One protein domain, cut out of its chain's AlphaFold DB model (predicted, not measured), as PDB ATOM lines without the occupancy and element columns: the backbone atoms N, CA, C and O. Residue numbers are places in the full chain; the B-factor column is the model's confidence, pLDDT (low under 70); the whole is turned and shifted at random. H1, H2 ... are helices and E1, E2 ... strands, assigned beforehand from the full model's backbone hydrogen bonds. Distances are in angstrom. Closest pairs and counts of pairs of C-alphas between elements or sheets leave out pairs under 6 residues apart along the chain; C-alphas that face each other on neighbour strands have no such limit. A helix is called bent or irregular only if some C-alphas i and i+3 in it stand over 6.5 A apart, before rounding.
ATOM      1  N   LEU A 190      22.083 -52.450   2.346       79.31
ATOM      2  CA  LEU A 190      20.772 -52.825   2.895       79.31
ATOM      3  C   LEU A 190      19.969 -51.623   3.414       79.31
ATOM      4  O   LEU A 190      18.746 -51.576   3.272       79.31
ATOM      5  N   THR A 191      20.634 -50.643   4.024       77.25
ATOM      6  CA  THR A 191      19.959 -49.515   4.691       77.25
ATOM      7  C   THR A 191      19.597 -48.372   3.740       77.25
ATOM      8  O   THR A 191      18.583 -47.699   3.950       77.25
ATOM      9  N   LEU A 192      20.358 -48.169   2.661       76.94
ATOM     10  CA  LEU A 192      20.111 -47.108   1.678       76.94
ATOM     11  C   LEU A 192      18.705 -47.178   1.034       76.94
ATOM     12  O   LEU A 192      17.970 -46.187   1.126       76.94
ATOM     13  N   PRO A 193      18.249 -48.306   0.446       80.12
ATOM     14  CA  PRO A 193      16.939 -48.386  -0.207       80.12
ATOM     15  C   PRO A 193      15.781 -48.135   0.761       80.12
ATOM     16  O   PRO A 193      14.830 -47.427   0.430       80.12
ATOM     17  N   PHE A 194      15.879 -48.667   1.983       80.44
ATOM     18  CA  PHE A 194      14.878 -48.460   3.031       80.44
ATOM     19  C   PHE A 194      14.740 -46.977   3.403       80.44
ATOM     20  O   PHE A 194      13.637 -46.463   3.605       80.44
ATOM     21  N   SER A 195      15.862 -46.265   3.430       74.62
ATOM     22  CA  SER A 195      15.926 -44.837   3.737       74.62
ATOM     23  C   SER A 195      15.250 -43.999   2.650       74.62
ATOM     24  O   SER A 195      14.381 -43.176   2.953       74.62
ATOM     25  N   PHE A 196      15.550 -44.271   1.377       76.50
ATOM     26  CA  PHE A 196      14.866 -43.632   0.247       76.50
ATOM     27  C   PHE A 196      13.372 -43.964   0.200       76.50
ATOM     28  O   PHE A 196      12.548 -43.083  -0.057       76.50
ATOM     29  N   PHE A 197      12.993 -45.200   0.530       81.94
ATOM     30  CA  PHE A 197      11.592 -45.591   0.645       81.94
ATOM     31  C   PHE A 197      10.856 -44.797   1.733       81.94
ATOM     32  O   PHE A 197       9.744 -44.312   1.503       81.94
ATOM     33  N   LYS A 198      11.486 -44.594   2.900       81.06
ATOM     34  CA  LYS A 198      10.933 -43.766   3.981       81.06
ATOM     35  C   LYS A 198      10.725 -42.322   3.530       81.06
ATOM     36  O   LYS A 198       9.682 -41.758   3.844       81.06
ATOM     37  N   ILE A 199      11.665 -41.746   2.776       80.81
ATOM     38  CA  ILE A 199      11.564 -40.388   2.210       80.81
ATOM     39  C   ILE A 199      10.399 -40.301   1.223       80.81
ATOM     40  O   ILE A 199       9.558 -39.409   1.333       80.81
ATOM     41  N   TYR A 200      10.287 -41.268   0.309       80.44
ATOM     42  CA  TYR A 200       9.186 -41.302  -0.647       80.44
ATOM     43  C   TYR A 200       7.831 -41.445   0.050       80.44
ATOM     44  O   TYR A 200       6.845 -40.905  -0.436       80.44
ATOM     45  N   LYS A 201       7.735 -42.130   1.192       83.00
ATOM     46  CA  LYS A 201       6.483 -42.247   1.957       83.00
ATOM     47  C   LYS A 201       6.071 -40.983   2.721       83.00
ATOM     48  O   LYS A 201       4.985 -40.971   3.287       83.00
ATOM     49  N   GLN A 202       6.879 -39.922   2.745       83.62
ATOM     50  CA  GLN A 202       6.593 -38.772   3.607       83.62
ATOM     51  C   GLN A 202       5.431 -37.895   3.156       83.62
ATOM     52  O   GLN A 202       4.875 -37.209   3.999       83.62
ATOM     53  N   PHE A 203       5.051 -37.906   1.882       87.56
ATOM     54  CA  PHE A 203       3.890 -37.157   1.399       87.56
ATOM     55  C   PHE A 203       2.844 -38.123   0.836       87.56
ATOM     56  O   PHE A 203       3.231 -39.130   0.231       87.56
ATOM     57  N   PRO A 204       1.537 -37.863   0.984       85.12
ATOM     58  CA  PRO A 204       0.507 -38.721   0.405       85.12
ATOM     59  C   PRO A 204       0.631 -38.880  -1.121       85.12
ATOM     60  O   PRO A 204       1.332 -38.133  -1.813       85.12
ATOM     61  N   LYS A 205       0.004 -39.920  -1.680       85.81
ATOM     62  CA  LYS A 205      -0.035 -40.121  -3.136       85.81
ATOM     63  C   LYS A 205      -1.096 -39.201  -3.733       85.81
ATOM     64  O   LYS A 205      -2.259 -39.305  -3.385       85.81
ATOM     65  N   VAL A 206      -0.696 -38.367  -4.688       85.38
ATOM     66  CA  VAL A 206      -1.568 -37.355  -5.318       85.38
ATOM     67  C   VAL A 206      -1.998 -37.712  -6.747       85.38
ATOM     68  O   VAL A 206      -2.674 -36.937  -7.415       85.38
ATOM     69  N   LYS A 207      -1.599 -38.891  -7.245       83.88
ATOM     70  CA  LYS A 207      -1.814 -39.301  -8.645       83.88
ATOM     71  C   LYS A 207      -3.300 -39.449  -9.006       83.88
ATOM     72  O   LYS A 207      -3.665 -39.120 -10.126       83.88
ATOM     73  N   LEU A 208      -4.110 -39.948  -8.071       85.38
ATOM     74  CA  LEU A 208      -5.531 -40.265  -8.269       85.38
ATOM     75  C   LEU A 208      -6.482 -39.150  -7.811       85.38
ATOM     76  O   LEU A 208      -7.687 -39.312  -7.939       85.38
ATOM     77  N   LEU A 209      -5.953 -38.050  -7.271       89.19
ATOM     78  CA  LEU A 209      -6.771 -36.938  -6.794       89.19
ATOM     79  C   LEU A 209      -7.319 -36.126  -7.965       89.19
ATOM     80  O   LEU A 209      -6.630 -35.961  -8.985       89.19
ATOM     81  N   ASP A 210      -8.521 -35.588  -7.791       91.88
ATOM     82  CA  ASP A 210      -9.093 -34.637  -8.738       91.88
ATOM     83  C   ASP A 210      -8.346 -33.288  -8.699       91.88
ATOM     84  O   ASP A 210      -7.396 -33.073  -7.936       91.88
ATOM     85  N   GLU A 211      -8.706 -32.392  -9.613       91.50
ATOM     86  CA  GLU A 211      -8.043 -31.095  -9.743       91.50
ATOM     87  C   GLU A 211      -8.312 -30.177  -8.541       91.50
ATOM     88  O   GLU A 211      -7.389 -29.528  -8.052       91.50
ATOM     89  N   TYR A 212      -9.525 -30.216  -7.985       92.12
ATOM     90  CA  TYR A 212      -9.925 -29.426  -6.821       92.12
ATOM     91  C   TYR A 212      -9.154 -29.827  -5.552       92.12
ATOM     92  O   TYR A 212      -8.651 -28.981  -4.811       92.12
ATOM     93  N   GLN A 213      -8.993 -31.129  -5.316       92.00
ATOM     94  CA  GLN A 213      -8.198 -31.676  -4.221       92.00
ATOM     95  C   GLN A 213      -6.724 -31.276  -4.349       92.00
ATOM     96  O   GLN A 213      -6.088 -30.931  -3.351       92.00
ATOM     97  N   LYS A 214      -6.167 -31.284  -5.568       93.31
ATOM     98  CA  LYS A 214      -4.786 -30.832  -5.814       93.31
ATOM     99  C   LYS A 214      -4.624 -29.331  -5.579       93.31
ATOM    100  O   LYS A 214      -3.622 -28.939  -4.983       93.31
ATOM    101  N   GLU A 215      -5.593 -28.514  -5.990       93.69
ATOM    102  CA  GLU A 215      -5.614 -27.072  -5.709       93.69
ATOM    103  C   GLU A 215      -5.629 -26.794  -4.201       93.69
ATOM    104  O   GLU A 215      -4.785 -26.042  -3.718       93.69
ATOM    105  N   LYS A 216      -6.480 -27.484  -3.430       93.50
ATOM    106  CA  LYS A 216      -6.486 -27.371  -1.961       93.50
ATOM    107  C   LYS A 216      -5.170 -27.800  -1.315       93.50
ATOM    108  O   LYS A 216      -4.708 -27.163  -0.373       93.50
ATOM    109  N   ILE A 217      -4.541 -28.868  -1.813       92.81
ATOM    110  CA  ILE A 217      -3.212 -29.282  -1.338       92.81
ATOM    111  C   ILE A 217      -2.187 -28.168  -1.577       92.81
ATOM    112  O   ILE A 217      -1.389 -27.873  -0.687       92.81
ATOM    113  N   LEU A 218      -2.201 -27.547  -2.761       93.19
ATOM    114  CA  LEU A 218      -1.310 -26.434  -3.077       93.19
ATOM    115  C   LEU A 218      -1.581 -25.222  -2.175       93.19
ATOM    116  O   LEU A 218      -0.633 -24.622  -1.673       93.19
ATOM    117  N   GLU A 219      -2.848 -24.904  -1.913       93.75
ATOM    118  CA  GLU A 219      -3.245 -23.823  -1.009       93.75
ATOM    119  C   GLU A 219      -2.690 -24.039   0.407       93.75
ATOM    120  O   GLU A 219      -2.055 -23.141   0.959       93.75
ATOM    121  N   ILE A 220      -2.822 -25.250   0.965       93.06
ATOM    122  CA  ILE A 220      -2.233 -25.597   2.270       93.06
ATOM    123  C   ILE A 220      -0.703 -25.455   2.224       93.06
ATOM    124  O   ILE A 220      -0.100 -24.874   3.126       93.06
ATOM    125  N   LEU A 221      -0.046 -25.933   1.167       93.06
ATOM    126  CA  LEU A 221       1.413 -25.833   1.026       93.06
ATOM    127  C   LEU A 221       1.922 -24.385   0.939       93.06
ATOM    128  O   LEU A 221       3.036 -24.100   1.387       93.06
ATOM    129  N   VAL A 222       1.139 -23.479   0.354       92.12
ATOM    130  CA  VAL A 222       1.460 -22.046   0.263       92.12
ATOM    131  C   VAL A 222       1.114 -21.322   1.566       92.12
ATOM    132  O   VAL A 222       1.888 -20.482   2.016       92.12
ATOM    133  N   LYS A 223       0.015 -21.694   2.229       92.44
ATOM    134  CA  LYS A 223      -0.406 -21.155   3.532       92.44
ATOM    135  C   LYS A 223       0.672 -21.314   4.610       92.44
ATOM    136  O   LYS A 223       0.863 -20.413   5.418       92.44
ATOM    137  N   TYR A 224       1.397 -22.434   4.614       89.38
ATOM    138  CA  TYR A 224       2.483 -22.704   5.572       89.38
ATOM    139  C   TYR A 224       3.852 -22.149   5.141       89.38
ATOM    140  O   TYR A 224       4.880 -22.509   5.723       89.38
ATOM    141  N   ASN A 225       3.904 -21.291   4.118       88.88
ATOM    142  CA  ASN A 225       5.159 -20.733   3.630       88.88
ATOM    143  C   ASN A 225       5.873 -19.913   4.714       88.88
ATOM    144  O   ASN A 225       5.410 -18.852   5.117       88.88
ATOM    145  N   SER A 226       7.033 -20.403   5.146       86.62
ATOM    146  CA  SER A 226       7.871 -19.768   6.168       86.62
ATOM    147  C   SER A 226       9.061 -19.002   5.572       86.62
ATOM    148  O   SER A 226       9.852 -18.444   6.327       86.62
ATOM    149  N   GLN A 227       9.221 -19.000   4.239       84.50
ATOM    150  CA  GLN A 227      10.278 -18.290   3.497       84.50
ATOM    151  C   GLN A 227      11.703 -18.508   4.048       84.50
ATOM    152  O   GLN A 227      12.532 -17.600   4.095       84.50
ATOM    153  N   ILE A 228      12.015 -19.740   4.454       86.62
ATOM    154  CA  ILE A 228      13.317 -20.108   5.016       86.62
ATOM    155  C   ILE A 228      14.382 -20.098   3.906       86.62
ATOM    156  O   ILE A 228      14.569 -21.078   3.182       86.62
ATOM    157  N   THR A 229      15.122 -18.996   3.792       85.44
ATOM    158  CA  THR A 229      16.122 -18.761   2.730       85.44
ATOM    159  C   THR A 229      17.308 -19.726   2.771       85.44
ATOM    160  O   THR A 229      17.861 -20.077   1.727       85.44
ATOM    161  N   SER A 230      17.672 -20.237   3.953       84.25
ATOM    162  CA  SER A 230      18.737 -21.241   4.103       84.25
ATOM    163  C   SER A 230      18.439 -22.530   3.330       84.25
ATOM    164  O   SER A 230      19.358 -23.254   2.930       84.25
ATOM    165  N   LEU A 231      17.162 -22.800   3.031       86.00
ATOM    166  CA  LEU A 231      16.737 -23.933   2.225       86.00
ATOM    167  C   LEU A 231      16.910 -23.720   0.720       86.00
ATOM    168  O   LEU A 231      16.653 -24.667   0.002       86.00
ATOM    169  N   HIS A 232      17.384 -22.571   0.226       87.25
ATOM    170  CA  HIS A 232      17.480 -22.313  -1.222       87.25
ATOM    171  C   HIS A 232      18.854 -22.678  -1.826       87.25
ATOM    172  O   HIS A 232      18.943 -23.034  -2.996       87.25
ATOM    173  N   SER A 233      19.936 -22.668  -1.037       82.25
ATOM    174  CA  SER A 233      21.298 -22.965  -1.535       82.25
ATOM    175  C   SER A 233      21.518 -24.447  -1.890       82.25
ATOM    176  O   SER A 233      21.073 -25.319  -1.150       82.25
ATOM    177  N   SER A 234      22.250 -24.749  -2.965       73.19
ATOM    178  CA  SER A 234      22.676 -26.112  -3.346       73.19
ATOM    179  C   SER A 234      24.156 -26.400  -3.041       73.19
ATOM    180  O   SER A 234      24.745 -27.305  -3.627       73.19
ATOM    181  N   TYR A 235      24.792 -25.597  -2.187       76.25
ATOM    182  CA  TYR A 235      26.243 -25.637  -1.993       76.25
ATOM    183  C   TYR A 235      26.740 -26.930  -1.311       76.25
ATOM    184  O   TYR A 235      26.089 -27.479  -0.411       76.25
ATOM    185  N   SER A 236      27.926 -27.388  -1.733       66.12
ATOM    186  CA  SER A 236      28.666 -28.536  -1.191       66.12
ATOM    187  C   SER A 236      30.086 -28.131  -0.783       66.12
ATOM    188  O   SER A 236      30.790 -27.508  -1.572       66.12
ATOM    189  N   ILE A 237      30.527 -28.531   0.410       55.50
ATOM    190  CA  ILE A 237      31.879 -28.336   0.949       55.50
ATOM    191  C   ILE A 237      32.626 -29.678   0.930       55.50
ATOM    192  O   ILE A 237      32.225 -30.609   1.625       55.50
ATOM    193  N   ASN A 238      33.725 -29.781   0.174       57.72
ATOM    194  CA  ASN A 238      34.701 -30.889   0.215       57.72
ATOM    195  C   ASN A 238      34.092 -32.301   0.375       57.72
ATOM    196  O   ASN A 238      34.406 -33.026   1.317       57.72
ATOM    197  N   GLY A 239      33.183 -32.693  -0.525       57.84
ATOM    198  CA  GLY A 239      32.561 -34.029  -0.514       57.84
ATOM    199  C   GLY A 239      31.393 -34.205   0.470       57.84
ATOM    200  O   GLY A 239      30.780 -35.269   0.511       57.84
ATOM    201  N   THR A 240      31.038 -33.163   1.222       62.66
ATOM    202  CA  THR A 240      29.826 -33.074   2.050       62.66
ATOM    203  C   THR A 240      28.942 -31.958   1.506       62.66
ATOM    204  O   THR A 240      29.434 -30.900   1.130       62.66
ATOM    205  N   GLY A 241      27.636 -32.156   1.381       69.06
ATOM    206  CA  GLY A 241      26.816 -31.157   0.700       69.06
ATOM    207  C   GLY A 241      25.338 -31.291   0.949       69.06
ATOM    208  O   GLY A 241      24.866 -32.279   1.516       69.06
ATOM    209  N   THR A 242      24.608 -30.264   0.522       78.25
ATOM    210  CA  THR A 242      23.152 -30.338   0.482       78.25
ATOM    211  C   THR A 242      22.679 -30.769  -0.898       78.25
ATOM    212  O   THR A 242      23.230 -30.352  -1.911       78.25
ATOM    213  N   THR A 243      21.668 -31.628  -0.942       83.69
ATOM    214  CA  THR A 243      21.039 -32.083  -2.184       83.69
ATOM    215  C   THR A 243      19.526 -32.022  -2.056       83.69
ATOM    216  O   THR A 243      18.988 -32.037  -0.946       83.69
ATOM    217  N   TYR A 244      18.832 -31.956  -3.188       87.00
ATOM    218  CA  TYR A 244      17.378 -31.993  -3.230       87.00
ATOM    219  C   TYR A 244      16.909 -33.348  -3.737       87.00
ATOM    220  O   TYR A 244      17.237 -33.763  -4.847       87.00
ATOM    221  N   VAL A 245      16.084 -34.019  -2.937       87.44
ATOM    222  CA  VAL A 245      15.402 -35.246  -3.346       87.44
ATOM    223  C   VAL A 245      13.935 -34.933  -3.581       87.44
ATOM    224  O   VAL A 245      13.229 -34.441  -2.701       87.44
ATOM    225  N   LYS A 246      13.460 -35.231  -4.790       89.44
ATOM    226  CA  LYS A 246      12.059 -35.043  -5.163       89.44
ATOM    227  C   LYS A 246      11.180 -36.061  -4.452       89.44
ATOM    228  O   LYS A 246      11.301 -37.260  -4.682       89.44
ATOM    229  N   ILE A 247      10.263 -35.570  -3.628       90.31
ATOM    230  CA  ILE A 247       9.321 -36.406  -2.880       90.31
ATOM    231  C   ILE A 247       8.068 -36.633  -3.712       90.31
ATOM    232  O   ILE A 247       7.598 -37.767  -3.822       90.31
ATOM    233  N   ARG A 248       7.523 -35.577  -4.328       91.75
ATOM    234  CA  ARG A 248       6.309 -35.652  -5.153       91.75
ATOM    235  C   ARG A 248       6.327 -34.679  -6.312       91.75
ATOM    236  O   ARG A 248       6.996 -33.650  -6.270       91.75
ATOM    237  N   ASN A 249       5.531 -35.016  -7.317       91.44
ATOM    238  CA  ASN A 249       5.099 -34.121  -8.370       91.44
ATOM    239  C   ASN A 249       3.580 -34.225  -8.547       91.44
ATOM    240  O   ASN A 249       2.980 -35.272  -8.300       91.44
ATOM    241  N   PHE A 250       2.966 -33.133  -8.967       91.69
ATOM    242  CA  PHE A 250       1.572 -33.093  -9.394       91.69
ATOM    243  C   PHE A 250       1.386 -31.978 -10.417       91.69
ATOM    244  O   PHE A 250       2.290 -31.170 -10.630       91.69
ATOM    245  N   LYS A 251       0.240 -31.990 -11.096       91.62
ATOM    246  CA  LYS A 251      -0.137 -30.959 -12.058       91.62
ATOM    247  C   LYS A 251      -1.499 -30.383 -11.715       91.62
ATOM    248  O   LYS A 251      -2.374 -31.148 -11.308       91.62
ATOM    249  N   ILE A 252      -1.644 -29.083 -11.922       90.81
ATOM    250  CA  ILE A 252      -2.892 -28.320 -11.812       90.81
ATOM    251  C   ILE A 252      -2.935 -27.440 -13.058       90.81
ATOM    252  O   ILE A 252      -1.950 -26.755 -13.311       90.81
ATOM    253  N   ARG A 253      -4.009 -27.494 -13.859       88.31
ATOM    254  CA  ARG A 253      -4.174 -26.664 -15.068       88.31
ATOM    255  C   ARG A 253      -2.935 -26.651 -15.980       88.31
ATOM    256  O   ARG A 253      -2.459 -25.605 -16.392       88.31
ATOM    257  N   GLU A 254      -2.377 -27.836 -16.229       85.50
ATOM    258  CA  GLU A 254      -1.135 -28.087 -16.994       85.50
ATOM    259  C   GLU A 254       0.191 -27.617 -16.364       85.50
ATOM    260  O   GLU A 254       1.255 -28.113 -16.758       85.50
ATOM    261  N   GLU A 255       0.150 -26.789 -15.322       90.31
ATOM    262  CA  GLU A 255       1.322 -26.353 -14.564       90.31
ATOM    263  C   GLU A 255       1.873 -27.480 -13.688       90.31
ATOM    264  O   GLU A 255       1.126 -28.279 -13.112       90.31
ATOM    265  N   LYS A 256       3.204 -27.580 -13.577       92.31
ATOM    266  CA  LYS A 256       3.862 -28.635 -12.796       92.31
ATOM    267  C   LYS A 256       4.275 -28.103 -11.435       92.31
ATOM    268  O   LYS A 256       4.956 -27.096 -11.333       92.31
ATOM    269  N   PHE A 257       3.971 -28.863 -10.395       93.69
ATOM    270  CA  PHE A 257       4.439 -28.591  -9.043       93.69
ATOM    271  C   PHE A 257       5.269 -29.760  -8.541       93.69
ATOM    272  O   PHE A 257       4.973 -30.929  -8.822       93.69
ATOM    273  N   SER A 258       6.323 -29.458  -7.789       92.88
ATOM    274  CA  SER A 258       7.139 -30.474  -7.137       92.88
ATOM    275  C   SER A 258       7.458 -30.116  -5.697       92.88
ATOM    276  O   SER A 258       7.689 -28.962  -5.360       92.88
ATOM    277  N   ILE A 259       7.463 -31.140  -4.848       93.12
ATOM    278  CA  ILE A 259       7.867 -31.041  -3.447       93.12
ATOM    279  C   ILE A 259       9.238 -31.693  -3.345       93.12
ATOM    280  O   ILE A 259       9.383 -32.888  -3.640       93.12
ATOM    281  N   LEU A 260      10.236 -30.918  -2.940       91.88
ATOM    282  CA  LEU A 260      11.612 -31.368  -2.779       91.88
ATOM    283  C   LEU A 260      11.981 -31.349  -1.292       91.88
ATOM    284  O   LEU A 260      11.754 -30.353  -0.610       91.88
ATOM    285  N   ALA A 261      12.573 -32.432  -0.790       91.38
ATOM    286  CA  ALA A 261      13.264 -32.424   0.496       91.38
ATOM    287  C   ALA A 261      14.690 -31.943   0.275       91.38
ATOM    288  O   ALA A 261      15.424 -32.527  -0.526       91.38
ATOM    289  N   LYS A 262      15.100 -30.933   1.038       89.44
ATOM    290  CA  LYS A 262      16.502 -30.569   1.156       89.44
ATOM    291  C   LYS A 262      17.166 -31.470   2.177       89.44
ATOM    292  O   LYS A 262      16.758 -31.529   3.340       89.44
ATOM    293  N   MET A 263      18.205 -32.154   1.738       87.25
ATOM    294  CA  MET A 263      18.944 -33.101   2.544       87.25
ATOM    295  C   MET A 263      20.375 -32.633   2.744       87.25
ATOM    296  O   MET A 263      20.979 -32.109   1.817       87.25
ATOM    297  N   TYR A 264      20.918 -32.858   3.932       84.00
ATOM    298  CA  TYR A 264      22.329 -32.723   4.253       84.00
ATOM    299  C   TYR A 264      22.981 -34.104   4.219       84.00
ATOM    300  O   TYR A 264      22.555 -35.001   4.947       84.00
ATOM    301  N   SER A 265      23.991 -34.281   3.371       68.75
ATOM    302  CA  SER A 265      24.729 -35.536   3.241       68.75
ATOM    303  C   SER A 265      26.187 -35.333   3.627       68.75
ATOM    304  O   SER A 265      26.899 -34.531   3.021       68.75
ATOM    305  N   VAL A 266      26.642 -36.108   4.607       69.31
ATOM    306  CA  VAL A 266      28.065 -36.263   4.927       69.31
ATOM    307  C   VAL A 266      28.563 -37.501   4.187       69.31
ATOM    308  O   VAL A 266      27.875 -38.517   4.199       69.31
ATOM    309  N   PHE A 267      29.748 -37.444   3.571       58.19
ATOM    310  CA  PHE A 267      30.355 -38.549   2.805       58.19
ATOM    311  C   PHE A 267      30.403 -39.886   3.577       58.19
ATOM    312  O   PHE A 267      30.410 -40.956   2.983       58.19
ATOM    313  N   TRP A 268      30.390 -39.813   4.910       56.81
ATOM    314  CA  TRP A 268      30.456 -40.946   5.833       56.81
ATOM    315  C   TRP A 268      29.108 -41.391   6.413       56.81
ATOM    316  O   TRP A 268      29.064 -42.344   7.188       56.81
ATOM    317  N   MET A 269      28.004 -40.724   6.068       62.03
ATOM    318  CA  MET A 269      26.680 -41.104   6.551       62.03
ATOM    319  C   MET A 269      25.881 -41.792   5.441       62.03
ATOM    320  O   MET A 269      25.586 -41.160   4.429       62.03
ATOM    321  N   PRO A 270      25.434 -43.045   5.643       58.78
ATOM    322  CA  PRO A 270      24.549 -43.720   4.689       58.78
ATOM    323  C   PRO A 270      23.167 -43.050   4.592       58.78
ATOM    324  O   PRO A 270      22.410 -43.304   3.661       58.78
ATOM    325  N   MET A 271      22.820 -42.207   5.568       67.62
ATOM    326  CA  MET A 271      21.519 -41.566   5.720       67.62
ATOM    327  C   MET A 271      21.667 -40.046   5.641       67.62
ATOM    328  O   MET A 271      22.154 -39.441   6.600       67.62
ATOM    329  N   PRO A 272      21.223 -39.402   4.552       74.19
ATOM    330  CA  PRO A 272      21.225 -37.956   4.493       74.19
ATOM    331  C   PRO A 272      20.089 -37.395   5.371       74.19
ATOM    332  O   PRO A 272      18.970 -37.913   5.398       74.19
ATOM    333  N   TYR A 273      20.381 -36.345   6.134       83.62
ATOM    334  CA  TYR A 273      19.455 -35.744   7.095       83.62
ATOM    335  C   TYR A 273      18.554 -34.714   6.408       83.62
ATOM    336  O   TYR A 273      19.052 -33.813   5.739       83.62
ATOM    337  N   ILE A 274      17.233 -34.808   6.572       88.00
ATOM    338  CA  ILE A 274      16.306 -33.826   5.985       88.00
ATOM    339  C   ILE A 274      16.300 -32.560   6.834       88.00
ATOM    340  O   ILE A 274      15.891 -32.592   7.994       88.00
ATOM    341  N   ILE A 275      16.710 -31.452   6.223       88.31
ATOM    342  CA  ILE A 275      16.775 -30.128   6.850       88.31
ATOM    343  C   ILE A 275      15.426 -29.408   6.728       88.31
ATOM    344  O   ILE A 275      15.016 -28.678   7.623       88.31
ATOM    345  N   GLY A 276      14.719 -29.622   5.619       91.12
ATOM    346  CA  GLY A 276      13.444 -28.974   5.339       91.12
ATOM    347  C   GLY A 276      12.954 -29.278   3.931       91.12
ATOM    348  O   GLY A 276      13.510 -30.137   3.240       91.12
ATOM    349  N   TYR A 277      11.911 -28.576   3.511       93.62
ATOM    350  CA  TYR A 277      11.214 -28.849   2.262       93.62
ATOM    351  C   TYR A 277      10.968 -27.553   1.502       93.62
ATOM    352  O   TYR A 277      10.765 -26.494   2.099       93.62
ATOM    353  N   ILE A 278      10.971 -27.666   0.181       94.06
ATOM    354  CA  ILE A 278      10.600 -26.587  -0.725       94.06
ATOM    355  C   ILE A 278       9.547 -27.081  -1.708       94.06
ATOM    356  O   ILE A 278       9.548 -28.249  -2.114       94.06
ATOM    357  N   VAL A 279       8.654 -26.178  -2.089       94.38
ATOM    358  CA  VAL A 279       7.695 -26.387  -3.166       94.38
ATOM    359  C   VAL A 279       8.128 -25.529  -4.336       94.38
ATOM    360  O   VAL A 279       8.299 -24.316  -4.201       94.38
ATOM    361  N   CYS A 280       8.308 -26.177  -5.478       92.88
ATOM    362  CA  CYS A 280       8.691 -25.529  -6.715       92.88
ATOM    363  C   CYS A 280       7.530 -25.570  -7.702       92.88
ATOM    364  O   CYS A 280       6.914 -26.621  -7.907       92.88
ATOM    365  N   HIS A 281       7.286 -24.429  -8.327       92.75
ATOM    366  CA  HIS A 281       6.528 -24.298  -9.557       92.75
ATOM    367  C   HIS A 281       7.473 -24.516 -10.744       92.75
ATOM    368  O   HIS A 281       8.603 -24.018 -10.775       92.75
ATOM    369  N   ASP A 282       7.031 -25.357 -11.669       86.00
ATOM    370  CA  ASP A 282       7.809 -25.963 -12.739       86.00
ATOM    371  C   ASP A 282       9.122 -26.601 -12.263       86.00
ATOM    372  O   ASP A 282       9.101 -27.652 -11.611       86.00
ATOM    373  N   LYS A 283      10.272 -26.032 -12.639       71.88
ATOM    374  CA  LYS A 283      11.597 -26.569 -12.292       71.88
ATOM    375  C   LYS A 283      12.332 -25.713 -11.266       71.88
ATOM    376  O   LYS A 283      12.935 -26.277 -10.359       71.88
ATOM    377  N   ASP A 284      12.218 -24.391 -11.370       75.00
ATOM    378  CA  ASP A 284      13.200 -23.491 -10.752       75.00
ATOM    379  C   ASP A 284      12.572 -22.399  -9.870       75.00
ATOM    380  O   ASP A 284      13.283 -21.715  -9.134       75.00
ATOM    381  N   LYS A 285      11.240 -22.237  -9.887       90.50
ATOM    382  CA  LYS A 285      10.569 -21.192  -9.105       90.50
ATOM    383  C   LYS A 285      10.115 -21.731  -7.752       90.50
ATOM    384  O   LYS A 285       9.089 -22.399  -7.655       90.50
ATOM    385  N   ILE A 286      10.859 -21.418  -6.693       92.12
ATOM    386  CA  ILE A 286      10.465 -21.747  -5.315       92.12
ATOM    387  C   ILE A 286       9.288 -20.852  -4.913       92.12
ATOM    388  O   ILE A 286       9.405 -19.629  -4.924       92.12
ATOM    389  N   ILE A 287       8.161 -21.466  -4.559       92.06
ATOM    390  CA  ILE A 287       6.939 -20.759  -4.144       92.06
ATOM    391  C   ILE A 287       6.701 -20.839  -2.637       92.06
ATOM    392  O   ILE A 287       6.144 -19.911  -2.055       92.06
ATOM    393  N   SER A 288       7.160 -21.910  -1.986       93.44
ATOM    394  CA  SER A 288       7.163 -21.997  -0.530       93.44
ATOM    395  C   SER A 288       8.331 -22.818  -0.004       93.44
ATOM    396  O   SER A 288       8.848 -23.716  -0.673       93.44
ATOM    397  N   SER A 289       8.759 -22.490   1.211       94.12
ATOM    398  CA  SER A 289       9.763 -23.243   1.954       94.12
ATOM    399  C   SER A 289       9.375 -23.317   3.426       94.12
ATOM    400  O   SER A 289       8.866 -22.353   4.002       94.12
ATOM    401  N   PHE A 290       9.564 -24.485   4.035       93.31
ATOM    402  CA  PHE A 290       9.146 -24.730   5.414       93.31
ATOM    403  C   PHE A 290       9.997 -25.805   6.104       93.31
ATOM    404  O   PHE A 290      10.630 -26.655   5.467       93.31
ATOM    405  N   SER A 291      10.029 -25.731   7.438       92.31
ATOM    406  CA  SER A 291      10.800 -26.635   8.295       92.31
ATOM    407  C   SER A 291      10.211 -28.048   8.318       92.31
ATOM    408  O   SER A 291       9.096 -28.299   7.848       92.31
ATOM    409  N   LYS A 292      10.948 -28.988   8.914       89.88
ATOM    410  CA  LYS A 292      10.479 -30.365   9.091       89.88
ATOM    411  C   LYS A 292       9.256 -30.461  10.004       89.88
ATOM    412  O   LYS A 292       8.355 -31.247   9.725       89.88
ATOM    413  N   GLU A 293       9.198 -29.649  11.056       90.38
ATOM    414  CA  GLU A 293       8.058 -29.598  11.978       90.38
ATOM    415  C   GLU A 293       6.813 -29.054  11.270       90.38
ATOM    416  O   GLU A 293       5.721 -29.605  11.402       90.38
ATOM    417  N   SER A 294       6.990 -28.001  10.469       92.00
ATOM    418  CA  SER A 294       5.909 -27.394   9.688       92.00
ATOM    419  C   SER A 294       5.362 -28.367   8.645       92.00
ATOM    420  O   SER A 294       4.151 -28.491   8.492       92.00
ATOM    421  N   PHE A 295       6.238 -29.134   7.992       92.25
ATOM    422  CA  PHE A 295       5.819 -30.158   7.039       92.25
ATOM    423  C   PHE A 295       4.977 -31.271   7.668       92.25
ATOM    424  O   PHE A 295       4.062 -31.779   7.027       92.25
ATOM    425  N   GLN A 296       5.248 -31.642   8.923       90.69
ATOM    426  CA  GLN A 296       4.418 -32.626   9.614       90.69
ATOM    427  C   GLN A 296       2.992 -32.096   9.822       90.69
ATOM    428  O   GLN A 296       2.045 -32.788   9.463       90.69
ATOM    429  N   LYS A 297       2.841 -30.836  10.254       92.94
ATOM    430  CA  LYS A 297       1.525 -30.184  10.393       92.94
ATOM    431  C   LYS A 297       0.763 -30.105   9.065       92.94
ATOM    432  O   LYS A 297      -0.429 -30.380   9.033       92.94
ATOM    433  N   ILE A 298       1.458 -29.772   7.973       92.12
ATOM    434  CA  ILE A 298       0.877 -29.741   6.619       92.12
ATOM    435  C   ILE A 298       0.297 -31.105   6.246       92.12
ATOM    436  O   ILE A 298      -0.807 -31.186   5.715       92.12
ATOM    437  N   LYS A 299       1.042 -32.185   6.500       91.88
ATOM    438  CA  LYS A 299       0.574 -33.535   6.179       91.88
ATOM    439  C   LYS A 299      -0.667 -33.907   6.971       91.88
ATOM    440  O   LYS A 299      -1.571 -34.492   6.388       91.88
ATOM    441  N   ASP A 300      -0.681 -33.584   8.259       90.94
ATOM    442  CA  ASP A 300      -1.808 -33.889   9.132       90.94
ATOM    443  C   ASP A 300      -3.058 -33.118   8.659       90.94
ATOM    444  O   ASP A 300      -4.113 -33.725   8.496       90.94
ATOM    445  N   GLU A 301      -2.922 -31.838   8.276       93.38
ATOM    446  CA  GLU A 301      -4.036 -31.053   7.709       93.38
ATOM    447  C   GLU A 301      -4.526 -31.604   6.355       93.38
ATOM    448  O   GLU A 301      -5.732 -31.674   6.120       93.38
ATOM    449  N   ILE A 302      -3.622 -32.023   5.460       91.88
ATOM    450  CA  ILE A 302      -4.002 -32.642   4.176       91.88
ATOM    451  C   ILE A 302      -4.738 -33.967   4.410       91.88
ATOM    452  O   ILE A 302      -5.725 -34.250   3.734       91.88
ATOM    453  N   GLN A 303      -4.256 -34.774   5.354       88.94
ATOM    454  CA  GLN A 303      -4.842 -36.070   5.679       88.94
ATOM    455  C   GLN A 303      -6.226 -35.934   6.323       88.94
ATOM    456  O   GLN A 303      -7.059 -36.800   6.123       88.94
ATOM    457  N   GLU A 304      -6.472 -34.879   7.097       90.69
ATOM    458  CA  GLU A 304      -7.762 -34.657   7.758       90.69
ATOM    459  C   GLU A 304      -8.798 -34.011   6.826       90.69
ATOM    460  O   GLU A 304      -9.982 -34.335   6.885       90.69
ATOM    461  N   LYS A 305      -8.370 -33.069   5.974       89.31
ATOM    462  CA  LYS A 305      -9.293 -32.204   5.219       89.31
ATOM    463  C   LYS A 305      -9.508 -32.601   3.762       89.31
ATOM    464  O   LYS A 305     -10.398 -32.035   3.126       89.31
ATOM    465  N   ILE A 306      -8.663 -33.467   3.199       88.06
ATOM    466  CA  ILE A 306      -8.642 -33.735   1.750       88.06
ATOM    467  C   ILE A 306      -8.677 -35.230   1.418       88.06
ATOM    468  O   ILE A 306      -9.353 -35.597   0.454       88.06
ATOM    469  N   LEU A 307      -7.921 -36.055   2.149       84.56
ATOM    470  CA  LEU A 307      -7.715 -37.485   1.868       84.56
ATOM    471  C   LEU A 307      -8.579 -38.385   2.744       84.56
ATOM    472  O   LEU A 307      -8.954 -39.461   2.227       84.56
TER     473      LEU A 307
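AT A GLANCE: This is residues 190 to 307 of the 307 residues of the protein "MORN repeat protein" of Leptotrichia sp. oral taxon 879 str. F0557 (UniProt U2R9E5). A strongly twisted sheet of four long strands makes a slab, with helices H2 and H3 packed together over one of its faces, while a first helix, H1, meets the sheet only with its last residues, 196 to 200. The printed part has 118 residues with three named helices and four named strands, in the order H1 H2 E1 E2 E3 E4 H3. The sheet runs E1 - E2 - E3 - E4, antiparallel throughout, and the class is mixed, helices and strands. The whole is compact, with a radius of gyration of the C-alphas of 14.6 A and spans of 45 by 31 by 26 A.

HOW THE PARTS SIT: H1, residues 190 to 200, only grazes the sheet; its closest C-alpha pair with E1, residues 240 to 252, is Tyr 200 and Ile 247, 5.4 A. H2, residues 211 to 223, is apart from H1. E1, E2 (255 to 265), E3 (273 to 281) and E4 (285 to 291) form a meander, each strand the antiparallel neighbour of the one before, and each successive pair is a hairpin. N 245 and O 261 of E1 and E2 are 2.9 A apart, N 260 and O 278 of E2 and E3 2.9 A, and N 279 and O 288 of E3 and E4 2.8 A, each within hydrogen-bond range. E3 bends by 54 degrees at residue 276. H2 is on the sheet at a height of 8.4 A, slantwise to the strands, at 36 degrees to E1 on the local plane. H3, residues 292 to 305, is on the same face as H2 and stands up from the sheet, its line rising 56 degrees. Residues 217 to 221 of H2 touch residues 298 to 302 of H3, the closest C-alphas being those of Ile 217 and Ile 302, 6.5 A; they run opposite ways at a shallow tilt of 34 degrees, only just short of steep. In H2 and H3 every O i to N i+4 pair is within hydrogen-bond range; in H1 6 of 7 are.

IN THESE COORDINATES: H1 begins at C-alpha 190, (20.772, -52.825, 2.895), and is only just irregular: C-alphas 190 and 193 are 6.6 A apart. H1 measures 16.7 A, H2 18.3 A, E1 35.9 A, E2 30.8 A, E3 24.0 A, E4 18.2 A and H3 20.2 A. E1 begins at C-alpha 240, (29.826, -33.074, 2.050), and H3 ends at C-alpha 305, (-9.293, -32.204, 5.219).

THE WHOLE: The two C-alphas farthest apart are those of Tyr 212 and Asn 238, 45.2 A. The printed part has no cut, and the link from H2 to E1, residues 224 to 239, is long. Mean pLDDT of the printed part is 85.0; residues 236 to 241 and 265 to 271 are under 70.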